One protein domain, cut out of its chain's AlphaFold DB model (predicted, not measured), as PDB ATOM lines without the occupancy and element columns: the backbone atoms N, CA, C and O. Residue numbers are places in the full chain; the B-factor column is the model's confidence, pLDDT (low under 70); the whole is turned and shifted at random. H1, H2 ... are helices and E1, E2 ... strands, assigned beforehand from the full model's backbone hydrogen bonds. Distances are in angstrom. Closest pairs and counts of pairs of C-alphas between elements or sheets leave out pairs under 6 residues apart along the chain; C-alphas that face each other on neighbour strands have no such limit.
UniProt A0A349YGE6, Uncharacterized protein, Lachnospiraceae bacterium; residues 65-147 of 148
ATOM      1  N   CYS A  65      -6.807 -37.617 -18.407       65.88
ATOM      2  CA  CYS A  65      -6.364 -37.678 -19.792       65.88
ATOM      3  C   CYS A  65      -4.871 -38.023 -19.920       65.88
ATOM      4  O   CYS A  65      -4.471 -38.525 -20.961       65.88
ATOM      5  N   GLU A  66      -4.049 -37.805 -18.885       72.50
ATOM      6  CA  GLU A  66      -2.622 -38.177 -18.903       72.50
ATOM      7  C   GLU A  66      -2.379 -39.691 -18.879       72.50
ATOM      8  O   GLU A  66      -1.289 -40.139 -19.233       72.50
ATOM      9  N   TRP A  67      -3.374 -40.481 -18.473       72.19
ATOM     10  CA  TRP A  67      -3.291 -41.943 -18.474       72.19
ATOM     11  C   TRP A  67      -4.161 -42.581 -19.548       72.19
ATOM     12  O   TRP A  67      -4.097 -43.791 -19.740       72.19
ATOM     13  N   ALA A  68      -4.956 -41.797 -20.270       72.44
ATOM     14  CA  ALA A  68      -5.670 -42.320 -21.417       72.44
ATOM     15  C   ALA A  68      -4.661 -42.799 -22.471       72.44
ATOM     16  O   ALA A  68      -3.712 -42.072 -22.776       72.44
ATOM     17  N   PRO A  69      -4.842 -43.997 -23.051       71.12
ATOM     18  CA  PRO A  69      -4.131 -44.348 -24.268       71.12
ATOM     19  C   PRO A  69      -4.403 -43.305 -25.361       71.12
ATOM     20  O   PRO A  69      -5.500 -42.743 -25.436       71.12
ATOM     21  N   ASP A  70      -3.420 -43.056 -26.227       75.38
ATOM     22  CA  ASP A  70      -3.593 -42.130 -27.348       75.38
ATOM     23  C   ASP A  70      -4.814 -42.528 -28.189       75.38
ATOM     24  O   ASP A  70      -4.972 -43.686 -28.580       75.38
ATOM     25  N   GLY A  71      -5.680 -41.558 -28.483       76.19
ATOM     26  CA  GLY A  71      -6.906 -41.807 -29.241       76.19
ATOM     27  C   GLY A  71      -8.109 -42.242 -28.401       76.19
ATOM     28  O   GLY A  71      -9.107 -42.650 -28.990       76.19
ATOM     29  N   TYR A  72      -8.047 -42.140 -27.069       78.19
ATOM     30  CA  TYR A  72      -9.167 -42.416 -26.163       78.19
ATOM     31  C   TYR A  72      -9.638 -41.151 -25.427       78.19
ATOM     32  O   TYR A  72      -8.840 -40.283 -25.074       78.19
ATOM     33  N   THR A  73     -10.943 -41.049 -25.182       81.00
ATOM     34  CA  THR A  73     -11.555 -40.090 -24.254       81.00
ATOM     35  C   THR A  73     -11.670 -40.705 -22.860       81.00
ATOM     36  O   THR A  73     -11.587 -41.922 -22.712       81.00
ATOM     37  N   VAL A  74     -11.842 -39.868 -21.829       80.62
ATOM     38  CA  VAL A  74     -12.033 -40.320 -20.443       80.62
ATOM     39  C   VAL A  74     -13.322 -39.761 -19.873       80.62
ATOM     40  O   VAL A  74     -13.528 -38.547 -19.883       80.62
ATOM     41  N   GLU A  75     -14.140 -40.632 -19.293       82.06
ATOM     42  CA  GLU A  75     -15.337 -40.254 -18.548       82.06
ATOM     43  C   GLU A  75     -15.318 -40.843 -17.140       82.06
ATOM     44  O   GLU A  75     -14.948 -41.998 -16.938       82.06
ATOM     45  N   LEU A  76     -15.744 -40.059 -16.150       84.19
ATOM     46  CA  LEU A  76     -15.907 -40.543 -14.783       84.19
ATOM     47  C   LEU A  76     -17.356 -40.962 -14.557       84.19
ATOM     48  O   LEU A  76     -18.273 -40.144 -14.626       84.19
ATOM     49  N   HIS A  77     -17.544 -42.232 -14.231       83.31
ATOM     50  CA  HIS A  77     -18.842 -42.818 -13.931       83.31
ATOM     51  C   HIS A  77     -18.946 -43.152 -12.448       83.31
ATOM     52  O   HIS A  77     -17.954 -43.413 -11.774       83.31
ATOM     53  N   SER A  78     -20.163 -43.125 -11.919       85.62
ATOM     54  CA  SER A  78     -20.443 -43.513 -10.537       85.62
ATOM     55  C   SER A  78     -21.199 -44.830 -10.523       85.62
ATOM     56  O   SER A  78     -22.327 -44.896 -11.011       85.62
ATOM     57  N   VAL A  79     -20.604 -45.863  -9.932       85.50
ATOM     58  CA  VAL A  79     -21.201 -47.201  -9.859       85.50
ATOM     59  C   VAL A  79     -21.373 -47.617  -8.409       85.50
ATOM     60  O   VAL A  79     -20.551 -47.326  -7.541       85.50
ATOM     61  N   ARG A  80     -22.500 -48.272  -8.127       87.62
ATOM     62  CA  ARG A  80     -22.810 -48.773  -6.793       87.62
ATOM     63  C   ARG A  80     -22.246 -50.182  -6.643       87.62
ATOM     64  O   ARG A  80     -22.539 -51.038  -7.466       87.62
ATOM     65  N   ALA A  81     -21.471 -50.424  -5.590       85.50
ATOM     66  CA  ALA A  81     -20.903 -51.743  -5.353       85.50
ATOM     67  C   ALA A  81     -21.962 -52.772  -4.964       85.50
ATOM     68  O   ALA A  81     -22.856 -52.493  -4.160       85.50
ATOM     69  N   GLU A  82     -21.802 -53.985  -5.472       84.94
ATOM     70  CA  GLU A  82     -22.578 -55.146  -5.069       84.94
ATOM     71  C   GLU A  82     -21.824 -55.967  -4.012       84.94
ATOM     72  O   GLU A  82     -20.669 -55.703  -3.656       84.94
ATOM     73  N   SER A  83     -22.497 -56.965  -3.440       81.38
ATOM     74  CA  SER A  83     -21.854 -57.864  -2.481       81.38
ATOM     75  C   SER A  83     -20.803 -58.722  -3.183       81.38
ATOM     76  O   SER A  83     -21.134 -59.499  -4.073       81.38
ATOM     77  N   GLY A  84     -19.550 -58.645  -2.727       78.19
ATOM     78  CA  GLY A  84     -18.433 -59.398  -3.310       78.19
ATOM     79  C   GLY A  84     -17.745 -58.694  -4.483       78.19
ATOM     80  O   GLY A  84     -16.832 -59.272  -5.074       78.19
ATOM     81  N   SER A  85     -18.140 -57.457  -4.798       83.56
ATOM     82  CA  SER A  85     -17.420 -56.623  -5.755       83.56
ATOM     83  C   SER A  85     -15.992 -56.343  -5.282       83.56
ATOM     84  O   SER A  85     -15.713 -56.208  -4.091       83.56
ATOM     85  N   ASN A  86     -15.087 -56.238  -6.247       85.44
ATOM     86  CA  ASN A  86     -13.704 -55.808  -6.078       85.44
ATOM     87  C   ASN A  86     -13.325 -54.937  -7.296       85.44
ATOM     88  O   ASN A  86     -14.072 -54.941  -8.279       85.44
ATOM     89  N   PRO A  87     -12.193 -54.208  -7.274       80.75
ATOM     90  CA  PRO A  87     -11.801 -53.316  -8.371       80.75
ATOM     91  C   PRO A  87     -11.806 -53.991  -9.746       80.75
ATOM     92  O   PRO A  87     -12.270 -53.414 -10.727       80.75
ATOM     93  N   THR A  88     -11.331 -55.236  -9.813       81.81
ATOM     94  CA  THR A  88     -11.237 -56.003 -11.058       81.81
ATOM     95  C   THR A  88     -12.615 -56.379 -11.605       81.81
ATOM     96  O   THR A  88     -12.791 -56.415 -12.821       81.81
ATOM     97  N   SER A  89     -13.606 -56.609 -10.738       80.88
ATOM     98  CA  SER A  89     -14.993 -56.835 -11.162       80.88
ATOM     99  C   SER A  89     -15.582 -55.608 -11.861       80.88
ATOM    100  O   SER A  89     -16.133 -55.764 -12.946       80.88
ATOM    101  N   PHE A  90     -15.397 -54.397 -11.309       79.81
ATOM    102  CA  PHE A  90     -15.856 -53.168 -11.977       79.81
ATOM    103  C   PHE A  90     -15.157 -52.978 -13.317       79.81
ATOM    104  O   PHE A  90     -15.818 -52.684 -14.303       79.81
ATOM    105  N   ALA A  91     -13.839 -53.192 -13.383       78.31
ATOM    106  CA  ALA A  91     -13.111 -53.094 -14.646       78.31
ATOM    107  C   ALA A  91     -13.712 -54.026 -15.711       78.31
ATOM    108  O   ALA A  91     -14.037 -53.581 -16.808       78.31
ATOM    109  N   LYS A  92     -13.947 -55.297 -15.361       78.38
ATOM    110  CA  LYS A  92     -14.510 -56.287 -16.282       78.38
ATOM    111  C   LYS A  92     -15.931 -55.939 -16.743       78.38
ATOM    112  O   LYS A  92     -16.204 -55.999 -17.937       78.38
ATOM    113  N   GLU A  93     -16.827 -55.580 -15.825       78.44
ATOM    114  CA  GLU A  93     -18.204 -55.186 -16.169       78.44
ATOM    115  C   GLU A  93     -18.219 -53.998 -17.139       78.44
ATOM    116  O   GLU A  93     -19.001 -53.971 -18.086       78.44
ATOM    117  N   MET A  94     -17.307 -53.044 -16.950       75.75
ATOM    118  CA  MET A  94     -17.190 -51.872 -17.814       75.75
ATOM    119  C   MET A  94     -16.623 -52.213 -19.184       75.75
ATOM    120  O   MET A  94     -17.082 -51.664 -20.182       75.75
ATOM    121  N   TRP A  95     -15.674 -53.144 -19.263       76.62
ATOM    122  CA  TRP A  95     -15.195 -53.642 -20.549       76.62
ATOM    123  C   TRP A  95     -16.312 -54.265 -21.365       76.62
ATOM    124  O   TRP A  95     -16.459 -53.957 -22.543       76.62
ATOM    125  N   GLU A  96     -17.123 -55.107 -20.731       79.44
ATOM    126  CA  GLU A  96     -18.248 -55.763 -21.388       79.44
ATOM    127  C   GLU A  96     -19.329 -54.743 -21.776       79.44
ATOM    128  O   GLU A  96     -19.841 -54.788 -22.896       79.44
ATOM    129  N   HIS A  97     -19.643 -53.794 -20.888       79.31
ATOM    130  CA  HIS A  97     -20.669 -52.778 -21.122       79.31
ATOM    131  C   HIS A  97     -20.296 -51.816 -22.253       79.31
ATOM    132  O   HIS A  97     -21.083 -51.607 -23.176       79.31
ATOM    133  N   TYR A  98     -19.086 -51.258 -22.197       73.50
ATOM    134  CA  TYR A  98     -18.597 -50.290 -23.174       73.50
ATOM    135  C   TYR A  98     -17.898 -50.958 -24.361       73.50
ATOM    136  O   TYR A  98     -17.454 -50.257 -25.249       73.50
ATOM    137  N   LYS A  99     -17.814 -52.294 -24.433       73.38
ATOM    138  CA  LYS A  99     -17.089 -53.042 -25.486       73.38
ATOM    139  C   LYS A  99     -15.611 -52.655 -25.607       73.38
ATOM    140  O   LYS A  99     -15.054 -52.666 -26.706       73.38
ATOM    141  N   LEU A 100     -14.991 -52.279 -24.491       70.62
ATOM    142  CA  LEU A 100     -13.589 -51.867 -24.471       70.62
ATOM    143  C   LEU A 100     -12.707 -53.053 -24.850       70.62
ATOM    144  O   LEU A 100     -12.977 -54.191 -24.465       70.62
ATOM    145  N   GLU A 101     -11.658 -52.791 -25.624       65.00
ATOM    146  CA  GLU A 101     -10.729 -53.841 -26.015       65.00
ATOM    147  C   GLU A 101     -10.036 -54.417 -24.772       65.00
ATOM    148  O   GLU A 101      -9.462 -53.669 -23.977       65.00
ATOM    149  N   GLU A 102      -9.995 -55.752 -24.656       59.88
ATOM    150  CA  GLU A 102      -9.198 -56.467 -23.636       59.88
ATOM    151  C   GLU A 102      -7.713 -56.040 -23.640       59.88
ATOM    152  O   GLU A 102      -6.981 -56.298 -22.684       59.88
ATOM    153  N   ALA A 103      -7.267 -55.388 -24.723       51.47
ATOM    154  CA  ALA A 103      -5.928 -54.848 -24.913       51.47
ATOM    155  C   ALA A 103      -5.525 -53.797 -23.859       51.47
ATOM    156  O   ALA A 103      -4.338 -53.689 -23.543       51.47
ATOM    157  N   ILE A 104      -6.473 -53.052 -23.277       63.19
ATOM    158  CA  ILE A 104      -6.197 -52.127 -22.169       63.19
ATOM    159  C   ILE A 104      -6.377 -52.918 -20.863       63.19
ATOM    160  O   ILE A 104      -7.489 -53.085 -20.380       63.19
ATOM    161  N   SER A 105      -5.286 -53.479 -20.333       64.62
ATOM    162  CA  SER A 105      -5.294 -54.549 -19.316       64.62
ATOM    163  C   SER A 105      -6.130 -54.291 -18.046       64.62
ATOM    164  O   SER A 105      -6.292 -53.162 -17.586       64.62
ATOM    165  N   ALA A 106      -6.613 -55.368 -17.410       69.38
ATOM    166  CA  ALA A 106      -7.458 -55.303 -16.201       69.38
ATOM    167  C   ALA A 106      -6.739 -54.626 -15.038       69.38
ATOM    168  O   ALA A 106      -7.334 -53.865 -14.276       69.38
ATOM    169  N   ASP A 107      -5.440 -54.891 -14.937       74.25
ATOM    170  CA  ASP A 107      -4.586 -54.354 -13.890       74.25
ATOM    171  C   ASP A 107      -4.409 -52.841 -14.029       74.25
ATOM    172  O   ASP A 107      -4.364 -52.135 -13.022       74.25
ATOM    173  N   PHE A 108      -4.372 -52.326 -15.263       76.94
ATOM    174  CA  PHE A 108      -4.290 -50.893 -15.518       76.94
ATOM    175  C   PHE A 108      -5.524 -50.163 -14.978       76.94
ATOM    176  O   PHE A 108      -5.401 -49.211 -14.209       76.94
ATOM    177  N   TYR A 109      -6.721 -50.662 -15.290       77.00
ATOM    178  CA  TYR A 109      -7.963 -50.099 -14.759       77.00
ATOM    179  C   TYR A 109      -8.074 -50.239 -13.242       77.00
ATOM    180  O   TYR A 109      -8.539 -49.312 -12.580       77.00
ATOM    181  N   ALA A 110      -7.637 -51.370 -12.682       80.06
ATOM    182  CA  ALA A 110      -7.662 -51.590 -11.241       80.06
ATOM    183  C   ALA A 110      -6.749 -50.602 -10.490       80.06
ATOM    184  O   ALA A 110      -7.158 -50.069  -9.460       80.06
ATOM    185  N   ASP A 111      -5.550 -50.309 -11.006       80.50
ATOM    186  CA  ASP A 111      -4.650 -49.319 -10.398       80.50
ATOM    187  C   ASP A 111      -5.274 -47.916 -10.412       80.50
ATOM    188  O   ASP A 111      -5.294 -47.224  -9.394       80.50
ATOM    189  N   ILE A 112      -5.864 -47.507 -11.538       79.88
ATOM    190  CA  ILE A 112      -6.515 -46.196 -11.645       79.88
ATOM    191  C   ILE A 112      -7.749 -46.131 -10.740       79.88
ATOM    192  O   ILE A 112      -7.931 -45.142 -10.033       79.88
ATOM    193  N   PHE A 113      -8.549 -47.198 -10.678       83.19
ATOM    194  CA  PHE A 113      -9.681 -47.307  -9.759       83.19
ATOM    195  C   PHE A 113      -9.271 -47.045  -8.299       83.19
ATOM    196  O   PHE A 113      -9.960 -46.328  -7.572       83.19
ATOM    197  N   LEU A 114      -8.141 -47.603  -7.857       84.75
ATOM    198  CA  LEU A 114      -7.645 -47.395  -6.494       84.75
ATOM    199  C   LEU A 114      -7.111 -45.976  -6.275       84.75
ATOM    200  O   LEU A 114      -7.191 -45.450  -5.168       84.75
ATOM    201  N   ARG A 115      -6.600 -45.324  -7.323       82.38
ATOM    202  CA  ARG A 115      -6.151 -43.924  -7.249       82.38
ATOM    203  C   ARG A 115      -7.308 -42.943  -7.126       82.38
ATOM    204  O   ARG A 115      -7.168 -41.941  -6.433       82.38
ATOM    205  N   ILE A 116      -8.422 -43.212  -7.803       80.19
ATOM    206  CA  ILE A 116      -9.577 -42.302  -7.833       80.19
ATOM    207  C   ILE A 116     -10.468 -42.459  -6.591       80.19
ATOM    208  O   ILE A 116     -11.196 -41.531  -6.249       80.19
ATOM    209  N   ASN A 117     -10.388 -43.614  -5.920       84.31
ATOM    210  CA  ASN A 117     -11.077 -43.930  -4.667       84.31
ATOM    211  C   ASN A 117     -10.039 -44.135  -3.539       84.31
ATOM    212  O   ASN A 117      -9.857 -45.259  -3.057       84.31
ATOM    213  N   PRO A 118      -9.306 -43.079  -3.122       82.25
ATOM    214  CA  PRO A 118      -8.197 -43.184  -2.167       82.25
ATOM    215  C   PRO A 118      -8.623 -43.635  -0.759       82.25
ATOM    216  O   PRO A 118      -7.780 -43.953   0.085       82.25
ATOM    217  N   GLU A 119      -9.923 -43.640  -0.470       82.56
ATOM    218  CA  GLU A 119     -10.499 -44.229   0.734       82.56
ATOM    219  C   GLU A 119     -10.335 -45.755   0.798       82.56
ATOM    220  O   GLU A 119     -10.357 -46.315   1.894       82.56
ATOM    221  N   ILE A 120     -10.118 -46.415  -0.343       83.19
ATOM    222  CA  ILE A 120      -9.904 -47.858  -0.444       83.19
ATOM    223  C   ILE A 120      -8.412 -48.151  -0.262       83.19
ATOM    224  O   ILE A 120      -7.587 -47.826  -1.113       83.19
ATOM    225  N   ARG A 121      -8.050 -48.799   0.848       81.75
ATOM    226  CA  ARG A 121      -6.662 -49.191   1.159       81.75
ATOM    227  C   ARG A 121      -6.434 -50.681   0.953       81.75
ATOM    228  O   ARG A 121      -5.378 -51.083   0.477       81.75
ATOM    229  N   ASP A 122      -7.416 -51.488   1.333       82.12
ATOM    230  CA  ASP A 122      -7.467 -52.931   1.134       82.12
ATOM    231  C   ASP A 122      -8.737 -53.273   0.331       82.12
ATOM    232  O   ASP A 122      -9.841 -53.266   0.891       82.12
ATOM    233  N   PRO A 123      -8.619 -53.595  -0.971       74.75
ATOM    234  CA  PRO A 123      -9.773 -53.811  -1.842       74.75
ATOM    235  C   PRO A 123     -10.668 -54.979  -1.419       74.75
ATOM    236  O   PRO A 123     -11.817 -55.056  -1.844       74.75
ATOM    237  N   TYR A 124     -10.164 -55.895  -0.590       76.38
ATOM    238  CA  TYR A 124     -10.939 -57.032  -0.099       76.38
ATOM    239  C   TYR A 124     -11.734 -56.718   1.172       76.38
ATOM    240  O   TYR A 124     -12.579 -57.520   1.568       76.38
ATOM    241  N   LYS A 125     -11.455 -55.593   1.840       81.88
ATOM    242  CA  LYS A 125     -12.059 -55.243   3.137       81.88
ATOM    243  C   LYS A 125     -12.812 -53.924   3.126       81.88
ATOM    244  O   LYS A 125     -13.835 -53.817   3.796       81.88
ATOM    245  N   ASP A 126     -12.314 -52.950   2.376       83.12
ATOM    246  CA  ASP A 126     -12.841 -51.583   2.382       83.12
ATOM    247  C   ASP A 126     -13.993 -51.405   1.379       83.12
ATOM    248  O   ASP A 126     -14.675 -50.380   1.359       83.12
ATOM    249  N   PHE A 127     -14.245 -52.426   0.556       85.88
ATOM    250  CA  PHE A 127     -15.411 -52.465  -0.310       85.88
ATOM    251  C   PHE A 127     -16.687 -52.724   0.485       85.88
ATOM    252  O   PHE A 127     -16.837 -53.730   1.184       85.88
ATOM    253  N   HIS A 128     -17.645 -51.817   0.337       85.25
ATOM    254  CA  HIS A 128     -18.913 -51.873   1.043       85.25
ATOM    255  C   HIS A 128     -20.064 -51.923   0.045       85.25
ATOM    256  O   HIS A 128     -20.299 -50.967  -0.697       85.25
ATOM    257  N   ALA A 129     -20.813 -53.027   0.065       85.75
ATOM    258  CA  ALA A 129     -22.007 -53.189  -0.754       85.75
ATOM    259  C   ALA A 129     -22.973 -52.008  -0.551       85.75
ATOM    260  O   ALA A 129     -23.237 -51.575   0.572       85.75
ATOM    261  N   GLY A 130     -23.492 -51.477  -1.653       84.81
ATOM    262  CA  GLY A 130     -24.355 -50.308  -1.673       84.81
ATOM    263  C   GLY A 130     -23.621 -48.964  -1.664       84.81
ATOM    264  O   GLY A 130     -24.296 -47.951  -1.842       84.81
ATOM    265  N   SER A 131     -22.297 -48.917  -1.503       87.12
ATOM    266  CA  SER A 131     -21.531 -47.664  -1.590       87.12
ATOM    267  C   SER A 131     -21.319 -47.243  -3.040       87.12
ATOM    268  O   SER A 131     -21.271 -48.089  -3.932       87.12
ATOM    269  N   LEU A 132     -21.242 -45.934  -3.273       88.75
ATOM    270  CA  LEU A 132     -20.991 -45.356  -4.589       88.75
ATOM    271  C   LEU A 132     -19.482 -45.171  -4.757       88.75
ATOM    272  O   LEU A 132     -18.870 -44.510  -3.923       88.75
ATOM    273  N   TYR A 133     -18.919 -45.725  -5.822       86.62
ATOM    274  CA  TYR A 133     -17.515 -45.563  -6.180       86.62
ATOM    275  C   TYR A 133     -17.414 -44.885  -7.536       86.62
ATOM    276  O   TYR A 133     -18.244 -45.110  -8.423       86.62
ATOM    277  N   THR A 134     -16.398 -44.045  -7.687       87.19
ATOM    278  CA  THR A 134     -16.100 -43.432  -8.982       87.19
ATOM    279  C   THR A 134     -15.277 -44.426  -9.790       87.19
ATOM    280  O   THR A 134     -14.468 -45.146  -9.211       87.19
ATOM    281  N   ILE A 135     -15.468 -44.482 -11.106       83.94
ATOM    282  CA  ILE A 135     -14.702 -45.316 -12.041       83.94
ATOM    283  C   ILE A 135     -14.359 -44.523 -13.304       83.94
ATOM    284  O   ILE A 135     -15.210 -43.767 -13.773       83.94
ATOM    285  N   PRO A 136     -13.151 -44.669 -13.877       81.38
ATOM    286  CA  PRO A 136     -12.811 -44.049 -15.145       81.38
ATOM    287  C   PRO A 136     -13.153 -44.996 -16.300       81.38
ATOM    288  O   PRO A 136     -12.878 -46.198 -16.246       81.38
ATOM    289  N   VAL A 137     -13.725 -44.448 -17.362       80.06
ATOM    290  CA  VAL A 137     -14.072 -45.161 -18.591       80.06
ATOM    291  C   VAL A 137     -13.273 -44.551 -19.716       80.06
ATOM    292  O   VAL A 137     -13.409 -43.358 -19.975       80.06
ATOM    293  N   TYR A 138     -12.439 -45.365 -20.361       79.00
ATOM    294  CA  TYR A 138     -11.678 -44.939 -21.525       79.00
ATOM    295  C   TYR A 138     -12.335 -45.509 -22.769       79.00
ATOM    296  O   TYR A 138     -12.316 -46.722 -22.953       79.00
ATOM    297  N   SER A 139     -12.892 -44.664 -23.626       77.56
ATOM    298  CA  SER A 139     -13.500 -45.075 -24.895       77.56
ATOM    299  C   SER A 139     -12.699 -44.517 -26.077       77.56
ATOM    300  O   SER A 139     -12.173 -43.410 -25.984       77.56
ATOM    301  N   PRO A 140     -12.549 -45.254 -27.192       78.31
ATOM    302  CA  PRO A 140     -11.933 -44.715 -28.398       78.31
ATOM    303  C   PRO A 140     -12.644 -43.438 -28.863       78.31
ATOM    304  O   PRO A 140     -13.872 -43.409 -28.950       78.31
ATOM    305  N   ILE A 141     -11.887 -42.409 -29.254       77.50
ATOM    306  CA  ILE A 141     -12.426 -41.155 -29.813       77.50
ATOM    307  C   ILE A 141     -13.324 -41.438 -31.024       77.50
ATOM    308  O   ILE A 141     -14.336 -40.769 -31.204       77.50
ATOM    309  N   SER A 142     -13.009 -42.474 -31.811       72.00
ATOM    310  CA  SER A 142     -13.825 -42.901 -32.952       72.00
ATOM    311  C   SER A 142     -15.272 -43.239 -32.588       72.00
ATOM    312  O   SER A 142     -16.132 -43.191 -33.455       72.00
ATOM    313  N   TRP A 143     -15.562 -43.596 -31.334       69.31
ATOM    314  CA  TRP A 143     -16.932 -43.875 -30.898       69.31
ATOM    315  C   TRP A 143     -17.715 -42.617 -30.535       69.31
ATOM    316  O   TRP A 143     -18.937 -42.628 -30.619       69.31
ATOM    317  N   ALA A 144     -17.036 -41.528 -30.168       61.81
ATOM    318  CA  ALA A 144     -17.691 -40.255 -29.881       61.81
ATOM    319  C   ALA A 144     -18.213 -39.564 -31.158       61.81
ATOM    320  O   ALA A 144     -19.116 -38.736 -31.081       61.81
ATOM    321  N   GLU A 145     -17.660 -39.900 -32.330       56.94
ATOM    322  CA  GLU A 145     -18.090 -39.346 -33.624       56.94
ATOM    323  C   GLU A 145     -19.374 -40.010 -34.162       56.94
ATOM    324  O   GLU A 145     -20.154 -39.356 -34.855       56.94
ATOM    325  N   ASP A 146     -19.641 -41.268 -33.791       53.34
ATOM    326  CA  ASP A 146     -20.823 -42.027 -34.230       53.34
ATOM    327  C   ASP A 146     -22.124 -41.631 -33.494       53.34
ATOM    328  O   ASP A 146     -23.215 -42.017 -33.918       53.34
ATOM    329  N   GLU A 147     -22.040 -40.846 -32.412       48.81
ATOM    330  CA  GLU A 147     -23.206 -40.333 -31.668       48.81
ATOM    331  C   GLU A 147     -23.658 -38.919 -32.104       48.81
ATOM    332  O   GLU A 147     -24.570 -38.356 -31.490       48.81
TER     333      GLU A 147
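What this domain is: This is residues 65 to 147 of the 148 residues of an uncharacterized protein of Lachnospiraceae bacterium (UniProt A0A349YGE6). A long two-stranded ribbon, E1 and E2, makes the long axis, and two helices, H1 and H2, pack by its strand E2, set crosswise to each other. The short helix H3 extends one end of the ribbon, while the long link of residues 117 to 131 loops round towards the other end. The printed part has 83 residues, with the order E1 H1 H2 E2 H3; the sheet, E1 - E2, is antiparallel and the class is mixed, helices and strands. It is compact, with a radius of gyration of the C-alphas of 12.9 A, yet elongated, spanning 39 by 22 by 19 A.

How they stand to each other: E1, residues 72 to 80, is the antiparallel neighbour of E2, residues 132 to 140, at 155 degrees; N 75 and O 137 are 2.9 A apart and N 135 and O 77 2.8 A, within hydrogen-bond range. H1, residues 87 to 98, comes closest to E2 with the C-alphas of Met 94 and Val 137, 7.4 A apart. H1 touches H2, residues 106 to 116, with residues 87 to 92 alone; the closest C-alphas, those of Pro 87 and Ala 110, are 5.3 A apart, and the helices are only just about perpendicular, at 70.5 degrees. H2 comes closest to E2 at the C-alphas of Phe 113 and Ile 135, 5.9 A. E1 and H2 are apart. H3, residues 141 to 145, follows E2 by a tight link and is apart from H1 and H2; its C-alpha 141 is 5.1 A from that of Tyr 72, the closest pair with E1. In H1 and H2 every O i to N i+4 pair is within hydrogen-bond range; in H3 0 of 1 is, and 1 of 2 O i to N i+3 pairs.

Where its parts are: E1 begins at C-alpha 72 (-9.167, -42.416, -26.163) and is 24.5 A long. H1 is 16.6 A long and H2 15.6 A. E2, 25.5 A long, begins at C-alpha 132 (-20.991, -45.356, -4.589). H3 ends at C-alpha 145 (-18.090, -39.346, -33.624).

The domain as a whole: The C-alphas farthest apart, those of Lys 125 and Asp 146, are 40.6 A apart. The printed part has no cut; H2 to E2 is the long link. The model's pLDDT is under 70 at residue 65, residues 101 to 106 and residues 143 to 147.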